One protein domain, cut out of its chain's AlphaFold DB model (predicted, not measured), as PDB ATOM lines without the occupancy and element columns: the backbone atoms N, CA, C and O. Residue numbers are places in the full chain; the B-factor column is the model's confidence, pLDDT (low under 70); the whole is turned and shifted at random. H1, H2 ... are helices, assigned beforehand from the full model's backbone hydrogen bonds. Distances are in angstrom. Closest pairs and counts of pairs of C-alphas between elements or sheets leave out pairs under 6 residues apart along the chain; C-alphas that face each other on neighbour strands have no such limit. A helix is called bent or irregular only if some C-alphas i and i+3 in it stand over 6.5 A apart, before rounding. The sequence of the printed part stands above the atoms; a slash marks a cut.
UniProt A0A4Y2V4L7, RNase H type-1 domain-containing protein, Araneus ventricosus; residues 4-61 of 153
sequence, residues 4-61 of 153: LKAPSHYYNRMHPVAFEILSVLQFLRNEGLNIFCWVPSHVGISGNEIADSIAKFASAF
ATOM      1  N   LEU A   4      -5.586  41.424  -1.545       64.69
ATOM      2  CA  LEU A   4      -4.281  40.988  -1.034       64.69
ATOM      3  C   LEU A   4      -3.636  39.863  -1.861       64.69
ATOM      4  O   LEU A   4      -2.430  39.647  -1.773       64.69
ATOM      5  N   LYS A   5      -4.405  39.151  -2.697       64.38
ATOM      6  CA  LYS A   5      -3.853  38.164  -3.643       64.38
ATOM      7  C   LYS A   5      -3.401  38.797  -4.961       64.38
ATOM      8  O   LYS A   5      -2.576  38.202  -5.648       64.38
ATOM      9  N   ALA A   6      -3.875  39.996  -5.307       65.19
ATOM     10  CA  ALA A   6      -3.504  40.679  -6.547       65.19
ATOM     11  C   ALA A   6      -1.987  40.945  -6.685       65.19
ATOM     12  O   ALA A   6      -1.436  40.620  -7.740       65.19
ATOM     13  N   PRO A   7      -1.258  41.435  -5.658       59.88
ATOM     14  CA  PRO A   7       0.182  41.674  -5.782       59.88
ATOM     15  C   PRO A   7       1.018  40.387  -5.872       59.88
ATOM     16  O   PRO A   7       2.159  40.437  -6.313       59.88
ATOM     17  N   SER A   8       0.464  39.217  -5.529       62.12
ATOM     18  CA  SER A   8       1.210  37.948  -5.569       62.12
ATOM     19  C   SER A   8       1.544  37.455  -6.987       62.12
ATOM     20  O   SER A   8       2.411  36.589  -7.140       62.12
ATOM     21  N   HIS A   9       0.899  38.019  -8.016       67.19
ATOM     22  CA  HIS A   9       1.181  37.715  -9.418       67.19
ATOM     23  C   HIS A   9       2.600  38.139  -9.822       67.19
ATOM     24  O   HIS A   9       3.075  39.211  -9.463       67.19
ATOM     25  N   TYR A  10       3.251  37.304 -10.635       57.53
ATOM     26  CA  TYR A  10       4.642  37.465 -11.073       57.53
ATOM     27  C   TYR A  10       4.980  38.876 -11.589       57.53
ATOM     28  O   TYR A  10       5.980  39.455 -11.178       57.53
ATOM     29  N   TYR A  11       4.112  39.467 -12.416       60.34
ATOM     30  CA  TYR A  11       4.312  40.816 -12.955       60.34
ATOM     31  C   TYR A  11       4.274  41.922 -11.891       60.34
ATOM     32  O   TYR A  11       4.985  42.913 -12.024       60.34
ATOM     33  N   ASN A  12       3.508  41.736 -10.812       61.16
ATOM     34  CA  ASN A  12       3.440  42.697  -9.715       61.16
ATOM     35  C   ASN A  12       4.672  42.612  -8.803       61.16
ATOM     36  O   ASN A  12       5.036  43.613  -8.207       61.16
ATOM     37  N   ARG A  13       5.396  41.484  -8.757       61.41
ATOM     38  CA  ARG A  13       6.666  41.392  -8.004       61.41
ATOM     39  C   ARG A  13       7.797  42.244  -8.586       61.41
ATOM     40  O   ARG A  13       8.776  42.483  -7.893       61.41
ATOM     41  N   MET A  14       7.680  42.677  -9.843       68.38
ATOM     42  CA  MET A  14       8.664  43.554 -10.493       68.38
ATOM     43  C   MET A  14       8.402  45.043 -10.220       68.38
ATOM     44  O   MET A  14       9.236  45.878 -10.558       68.38
ATOM     45  N   HIS A  15       7.256  45.384  -9.623       77.81
ATOM     46  CA  HIS A  15       6.937  46.748  -9.218       77.81
ATOM     47  C   HIS A  15       7.485  46.987  -7.796       77.81
ATOM     48  O   HIS A  15       7.087  46.258  -6.885       77.81
ATOM     49  N   PRO A  16       8.327  48.015  -7.556       80.81
ATOM     50  CA  PRO A  16       8.997  48.233  -6.265       80.81
ATOM     51  C   PRO A  16       8.018  48.307  -5.087       80.81
ATOM     52  O   PRO A  16       8.132  47.546  -4.133       80.81
ATOM     53  N   VAL A  17       6.968  49.124  -5.218       82.12
ATOM     54  CA  VAL A  17       5.911  49.264  -4.200       82.12
ATOM     55  C   VAL A  17       5.186  47.949  -3.911       82.12
ATOM     56  O   VAL A  17       4.954  47.600  -2.759       82.12
ATOM     57  N   ALA A  18       4.828  47.177  -4.938       83.38
ATOM     58  CA  ALA A  18       4.162  45.897  -4.721       83.38
ATOM     59  C   ALA A  18       5.095  44.875  -4.052       83.38
ATOM     60  O   ALA A  18       4.632  44.079  -3.235       83.38
ATOM     61  N   PHE A  19       6.400  44.916  -4.340       83.44
ATOM     62  CA  PHE A  19       7.395  44.116  -3.628       83.44
ATOM     63  C   PHE A  19       7.512  44.518  -2.149       83.44
ATOM     64  O   PHE A  19       7.510  43.644  -1.279       83.44
ATOM     65  N   GLU A  20       7.546  45.817  -1.842       86.38
ATOM     66  CA  GLU A  20       7.531  46.327  -0.464       86.38
ATOM     67  C   GLU A  20       6.271  45.878   0.287       86.38
ATOM     68  O   GLU A  20       6.370  45.311   1.374       86.38
ATOM     69  N   ILE A  21       5.090  46.022  -0.327       87.50
ATOM     70  CA  ILE A  21       3.817  45.567   0.252       87.50
ATOM     71  C   ILE A  21       3.865  44.066   0.552       87.50
ATOM     72  O   ILE A  21       3.491  43.645   1.643       87.50
ATOM     73  N   LEU A  22       4.342  43.239  -0.386       87.12
ATOM     74  CA  LEU A  22       4.471  41.795  -0.162       87.12
ATOM     75  C   LEU A  22       5.443  41.468   0.975       87.12
ATOM     76  O   LEU A  22       5.179  40.545   1.744       87.12
ATOM     77  N   SER A  23       6.535  42.222   1.093       88.44
ATOM     78  CA  SER A  23       7.526  42.056   2.158       88.44
ATOM     79  C   SER A  23       6.919  42.369   3.527       88.44
ATOM     80  O   SER A  23       7.063  41.576   4.458       88.44
ATOM     81  N   VAL A  24       6.154  43.460   3.632       89.44
ATOM     82  CA  VAL A  24       5.414  43.830   4.851       89.44
ATOM     83  C   VAL A  24       4.348  42.788   5.186       89.44
ATOM     84  O   VAL A  24       4.253  42.355   6.330       89.44
ATOM     85  N   LEU A  25       3.574  42.327   4.201       88.69
ATOM     86  CA  LEU A  25       2.563  41.287   4.416       88.69
ATOM     87  C   LEU A  25       3.185  39.972   4.900       88.69
ATOM     88  O   LEU A  25       2.622  39.307   5.769       88.69
ATOM     89  N   GLN A  26       4.344  39.592   4.355       88.69
ATOM     90  CA  GLN A  26       5.067  38.402   4.794       88.69
ATOM     91  C   GLN A  26       5.600  38.563   6.221       88.69
ATOM     92  O   GLN A  26       5.490  37.626   7.010       88.69
ATOM     93  N   PHE A  27       6.134  39.738   6.561       91.12
ATOM     94  CA  PHE A  27       6.570  40.061   7.916       91.12
ATOM     95  C   PHE A  27       5.412  39.961   8.919       91.12
ATOM     96  O   PHE A  27       5.490  39.181   9.862       91.12
ATOM     97  N   LEU A  28       4.293  40.649   8.664       90.62
ATOM     98  CA  LEU A  28       3.105  40.610   9.526       90.62
ATOM     99  C   LEU A  28       2.580  39.184   9.721       90.62
ATOM    100  O   LEU A  28       2.195  38.797  10.823       90.62
ATOM    101  N   ARG A  29       2.616  38.368   8.662       88.56
ATOM    102  CA  ARG A  29       2.233  36.958   8.739       88.56
ATOM    103  C   ARG A  29       3.142  36.156   9.670       88.56
ATOM    104  O   ARG A  29       2.630  35.298  10.386       88.56
ATOM    105  N   ASN A  30       4.451  36.407   9.644       90.50
ATOM    106  CA  ASN A  30       5.412  35.736  10.521       90.50
ATOM    107  C   ASN A  30       5.207  36.132  11.995       90.50
ATOM    108  O   ASN A  30       5.345  35.281  12.865       90.50
ATOM    109  N   GLU A  31       4.778  37.370  12.253       93.38
ATOM    110  CA  GLU A  31       4.414  37.873  13.590       93.38
ATOM    111  C   GLU A  31       3.019  37.414  14.068       93.38
ATOM    112  O   GLU A  31       2.546  37.815  15.129       93.38
ATOM    113  N   GLY A  32       2.309  36.593  13.285       89.12
ATOM    114  CA  GLY A  32       0.956  36.131  13.615       89.12
ATOM    115  C   GLY A  32      -0.156  37.165  13.374       89.12
ATOM    116  O   GLY A  32      -1.314  36.905  13.694       89.12
ATOM    117  N   LEU A  33       0.155  38.309  12.759       83.50
ATOM    118  CA  LEU A  33      -0.786  39.378  12.416       83.50
ATOM    119  C   LEU A  33      -1.342  39.173  10.998       83.50
ATOM    120  O   LEU A  33      -0.957  39.847  10.044       83.50
ATOM    121  N   ASN A  34      -2.239  38.199  10.833       73.69
ATOM    122  CA  ASN A  34      -2.733  37.761   9.519       73.69
ATOM    123  C   ASN A  34      -4.231  38.022   9.264       73.69
ATOM    124  O   ASN A  34      -4.773  37.534   8.267       73.69
ATOM    125  N   ILE A  35      -4.902  38.785  10.131       80.94
ATOM    126  CA  ILE A  35      -6.332  39.088  10.003       80.94
ATOM    127  C   ILE A  35      -6.507  40.452   9.336       80.94
ATOM    128  O   ILE A  35      -6.206  41.487   9.920       80.94
ATOM    129  N   PHE A  36      -7.052  40.441   8.121       84.12
ATOM    130  CA  PHE A  36      -7.476  41.641   7.407       84.12
ATOM    131  C   PHE A  36      -8.981  41.570   7.172       84.12
ATOM    132  O   PHE A  36      -9.477  40.593   6.604       84.12
ATOM    133  N   CYS A  37      -9.707  42.607   7.579       87.06
ATOM    134  CA  CYS A  37     -11.109  42.793   7.237       87.06
ATOM    135  C   CYS A  37     -11.251  43.966   6.268       87.06
ATOM    136  O   CYS A  37     -10.519  44.951   6.335       87.06
ATOM    137  N   TRP A  38     -12.184  43.837   5.331       89.19
ATOM    138  CA  TRP A  38     -12.570  44.957   4.488       89.19
ATOM    139  C   TRP A  38     -13.601  45.804   5.230       89.19
ATOM    140  O   TRP A  38     -14.536  45.259   5.822       89.19
ATOM    141  N   VAL A  39     -13.446  47.122   5.158       91.50
ATOM    142  CA  VAL A  39     -14.434  48.097   5.618       91.50
ATOM    143  C   VAL A  39     -14.805  49.028   4.459       91.50
ATOM    144  O   VAL A  39     -13.954  49.310   3.611       91.50
ATOM    145  N   PRO A  40     -16.064  49.486   4.373       91.50
ATOM    146  CA  PRO A  40     -16.476  50.457   3.366       91.50
ATOM    147  C   PRO A  40     -15.780  51.809   3.575       91.50
ATOM    148  O   PRO A  40     -15.707  52.310   4.696       91.50
ATOM    149  N   SER A  41     -15.313  52.406   2.476       89.62
ATOM    150  CA  SER A  41     -14.746  53.760   2.475       89.62
ATOM    151  C   SER A  41     -15.844  54.829   2.488       89.62
ATOM    152  O   SER A  41     -16.919  54.606   1.927       89.62
ATOM    153  N   HIS A  42     -15.551  56.001   3.059       89.00
ATOM    154  CA  HIS A  42     -16.390  57.211   3.025       89.00
ATOM    155  C   HIS A  42     -17.798  57.056   3.618       89.00
ATOM    156  O   HIS A  42     -18.745  57.709   3.177       89.00
ATOM    157  N   VAL A  43     -17.948  56.190   4.622       95.06
ATOM    158  CA  VAL A  43     -19.210  56.022   5.365       95.06
ATOM    159  C   VAL A  43     -19.124  56.531   6.807       95.06
ATOM    160  O   VAL A  43     -20.030  56.282   7.597       95.06
ATOM    161  N   GLY A  44     -18.041  57.228   7.175       92.88
ATOM    162  CA  GLY A  44     -17.890  57.826   8.504       92.88
ATOM    163  C   GLY A  44     -17.331  56.886   9.580       92.88
ATOM    164  O   GLY A  44     -17.464  57.173  10.770       92.88
ATOM    165  N   ILE A  45     -16.685  55.774   9.205       96.00
ATOM    166  CA  ILE A  45     -15.948  54.929  10.161       96.00
ATOM    167  C   ILE A  45     -14.692  55.689  10.591       96.00
ATOM    168  O   ILE A  45     -13.709  55.726   9.857       96.00
ATOM    169  N   SER A  46     -14.716  56.267  11.796       95.38
ATOM    170  CA  SER A  46     -13.682  57.194  12.283       95.38
ATOM    171  C   SER A  46     -12.245  56.701  12.063       95.38
ATOM    172  O   SER A  46     -11.431  57.443  11.523       95.38
ATOM    173  N   GLY A  47     -11.937  55.440  12.392       94.19
ATOM    174  CA  GLY A  47     -10.595  54.883  12.182       94.19
ATOM    175  C   GLY A  47     -10.170  54.814  10.708       94.19
ATOM    176  O   GLY A  47      -9.021  55.114  10.396       94.19
ATOM    177  N   ASN A  48     -11.095  54.473   9.802       94.81
ATOM    178  CA  ASN A  48     -10.816  54.420   8.365       94.81
ATOM    179  C   ASN A  48     -10.657  55.828   7.776       94.81
ATOM    180  O   ASN A  48      -9.710  56.073   7.043       94.81
ATOM    181  N   GLU A  49     -11.525  56.772   8.153       94.94
ATOM    182  CA  GLU A  49     -11.430  58.166   7.688       94.94
ATOM    183  C   GLU A  49     -10.111  58.827   8.132       94.94
ATOM    184  O   GLU A  49      -9.489  59.565   7.367       94.94
ATOM    185  N   ILE A  50      -9.647  58.541   9.358       95.50
ATOM    186  CA  ILE A  50      -8.343  59.011   9.848       95.50
ATOM    187  C   ILE A  50      -7.212  58.400   9.016       95.50
ATOM    188  O   ILE A  50      -6.328  59.131   8.567       95.50
ATOM    189  N   ALA A  51      -7.241  57.083   8.786       93.44
ATOM    190  CA  ALA A  51      -6.228  56.398   7.987       93.44
ATOM    191  C   ALA A  51      -6.166  56.944   6.548       93.44
ATOM    192  O   ALA A  51      -5.078  57.266   6.067       93.44
ATOM    193  N   ASP A  52      -7.316  57.131   5.897       92.69
ATOM    194  CA  ASP A  52      -7.414  57.687   4.542       92.69
ATOM    195  C   ASP A  52      -6.910  59.136   4.477       92.69
ATOM    196  O   ASP A  52      -6.183  59.505   3.552       92.69
ATOM    197  N   SER A  53      -7.247  59.962   5.474       93.12
ATOM    198  CA  SER A  53      -6.769  61.346   5.573       93.12
ATOM    199  C   SER A  53      -5.243  61.411   5.696       93.12
ATOM    200  O   SER A  53      -4.589  62.160   4.964       93.12
ATOM    201  N   ILE A  54      -4.660  60.574   6.561       93.00
ATOM    202  CA  ILE A  54      -3.207  60.489   6.747       93.00
ATOM    203  C   ILE A  54      -2.529  59.985   5.469       93.00
ATOM    204  O   ILE A  54      -1.546  60.582   5.028       93.00
ATOM    205  N   ALA A  55      -3.059  58.935   4.837       90.50
ATOM    206  CA  ALA A  55      -2.514  58.398   3.592       90.50
ATOM    207  C   ALA A  55      -2.543  59.442   2.464       90.50
ATOM    208  O   ALA A  55      -1.553  59.631   1.755       90.50
ATOM    209  N   LYS A  56      -3.651  60.181   2.333       89.75
ATOM    210  CA  LYS A  56      -3.790  61.261   1.352       89.75
ATOM    211  C   LYS A  56      -2.799  62.391   1.612       89.75
ATOM    212  O   LYS A  56      -2.179  62.870   0.665       89.75
ATOM    213  N   PHE A  57      -2.612  62.789   2.869       90.12
ATOM    214  CA  PHE A  57      -1.608  63.785   3.234       90.12
ATOM    215  C   PHE A  57      -0.190  63.311   2.883       90.12
ATOM    216  O   PHE A  57       0.546  64.033   2.217       90.12
ATOM    217  N   ALA A  58       0.170  62.077   3.249       87.81
ATOM    218  CA  ALA A  58       1.490  61.507   2.975       87.81
ATOM    219  C   ALA A  58       1.790  61.389   1.471       87.81
ATOM    220  O   ALA A  58       2.924  61.627   1.051       87.81
ATOM    221  N   SER A  59       0.774  61.102   0.649       84.88
ATOM    222  CA  SER A  59       0.933  60.966  -0.806       84.88
ATOM    223  C   SER A  59       1.472  62.228  -1.491       84.88
ATOM    224  O   SER A  59       2.128  62.127  -2.524       84.88
ATOM    225  N   ALA A  60       1.262  63.413  -0.904       79.62
ATOM    226  CA  ALA A  60       1.768  64.673  -1.444       79.62
ATOM    227  C   ALA A  60       3.291  64.839  -1.289       79.62
ATOM    228  O   ALA A  60       3.892  65.645  -1.996       79.62
ATOM    229  N   PHE A  61       3.914  64.091  -0.374       74.62
ATOM    230  CA  PHE A  61       5.337  64.218  -0.037       74.62
ATOM    231  C   PHE A  61       6.178  63.036  -0.526       74.62
ATOM    232  O   PHE A  61       7.407  63.089  -0.479       74.62
TER     233      PHE A  61
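What this domain is: This is residues 4 to 61 of the 153 residues of the protein "RNase H type-1 domain-containing protein" of Araneus ventricosus (UniProt A0A4Y2V4L7). Two longer helices, H2 and H3, stand apart at opposite ends of a loose, open frame, joined by the long unnamed stretch of residues 31 to 45, while the short H1 packs on part of H2. The 58 printed residues hold three named helices, H1, H2 and H3 in chain order, and no named strand; the class is all helix. The whole is loose, with a radius of gyration of the C-alphas of 13.8 A and spans of 35 by 29 by 18 A.

How they stand to each other: H1, residues 4 to 8, touches H2, residues 16 to 30, with residues 18 to 22 of H2 alone; their closest C-alphas, those of Pro 7 and Ala 18, are 5.9 A apart. H3, residues 46 to 59, is apart from H1 and from H2. In H2 and H3 every O i to N i+4 pair is within hydrogen-bond range; in H1 it is 0 of 1, with 1 of 2 O i to N i+3 pairs.

Where its parts are: H1 begins at C-alpha 4, (-4.281, 40.988, -1.034), and is only just irregular: C-alphas 4 and 7 are 6.6 A apart. H2 is 21.2 A long. H3, 20.0 A long, ends at C-alpha 59, (0.933, 60.966, -0.806).

The domain as a whole: The farthest C-alphas, of Tyr 10 and Gly 44, are 36.1 A apart. The printed part has no cut; the link from H2 to H3 is long. Residues 4 to 14 have pLDDT under 70.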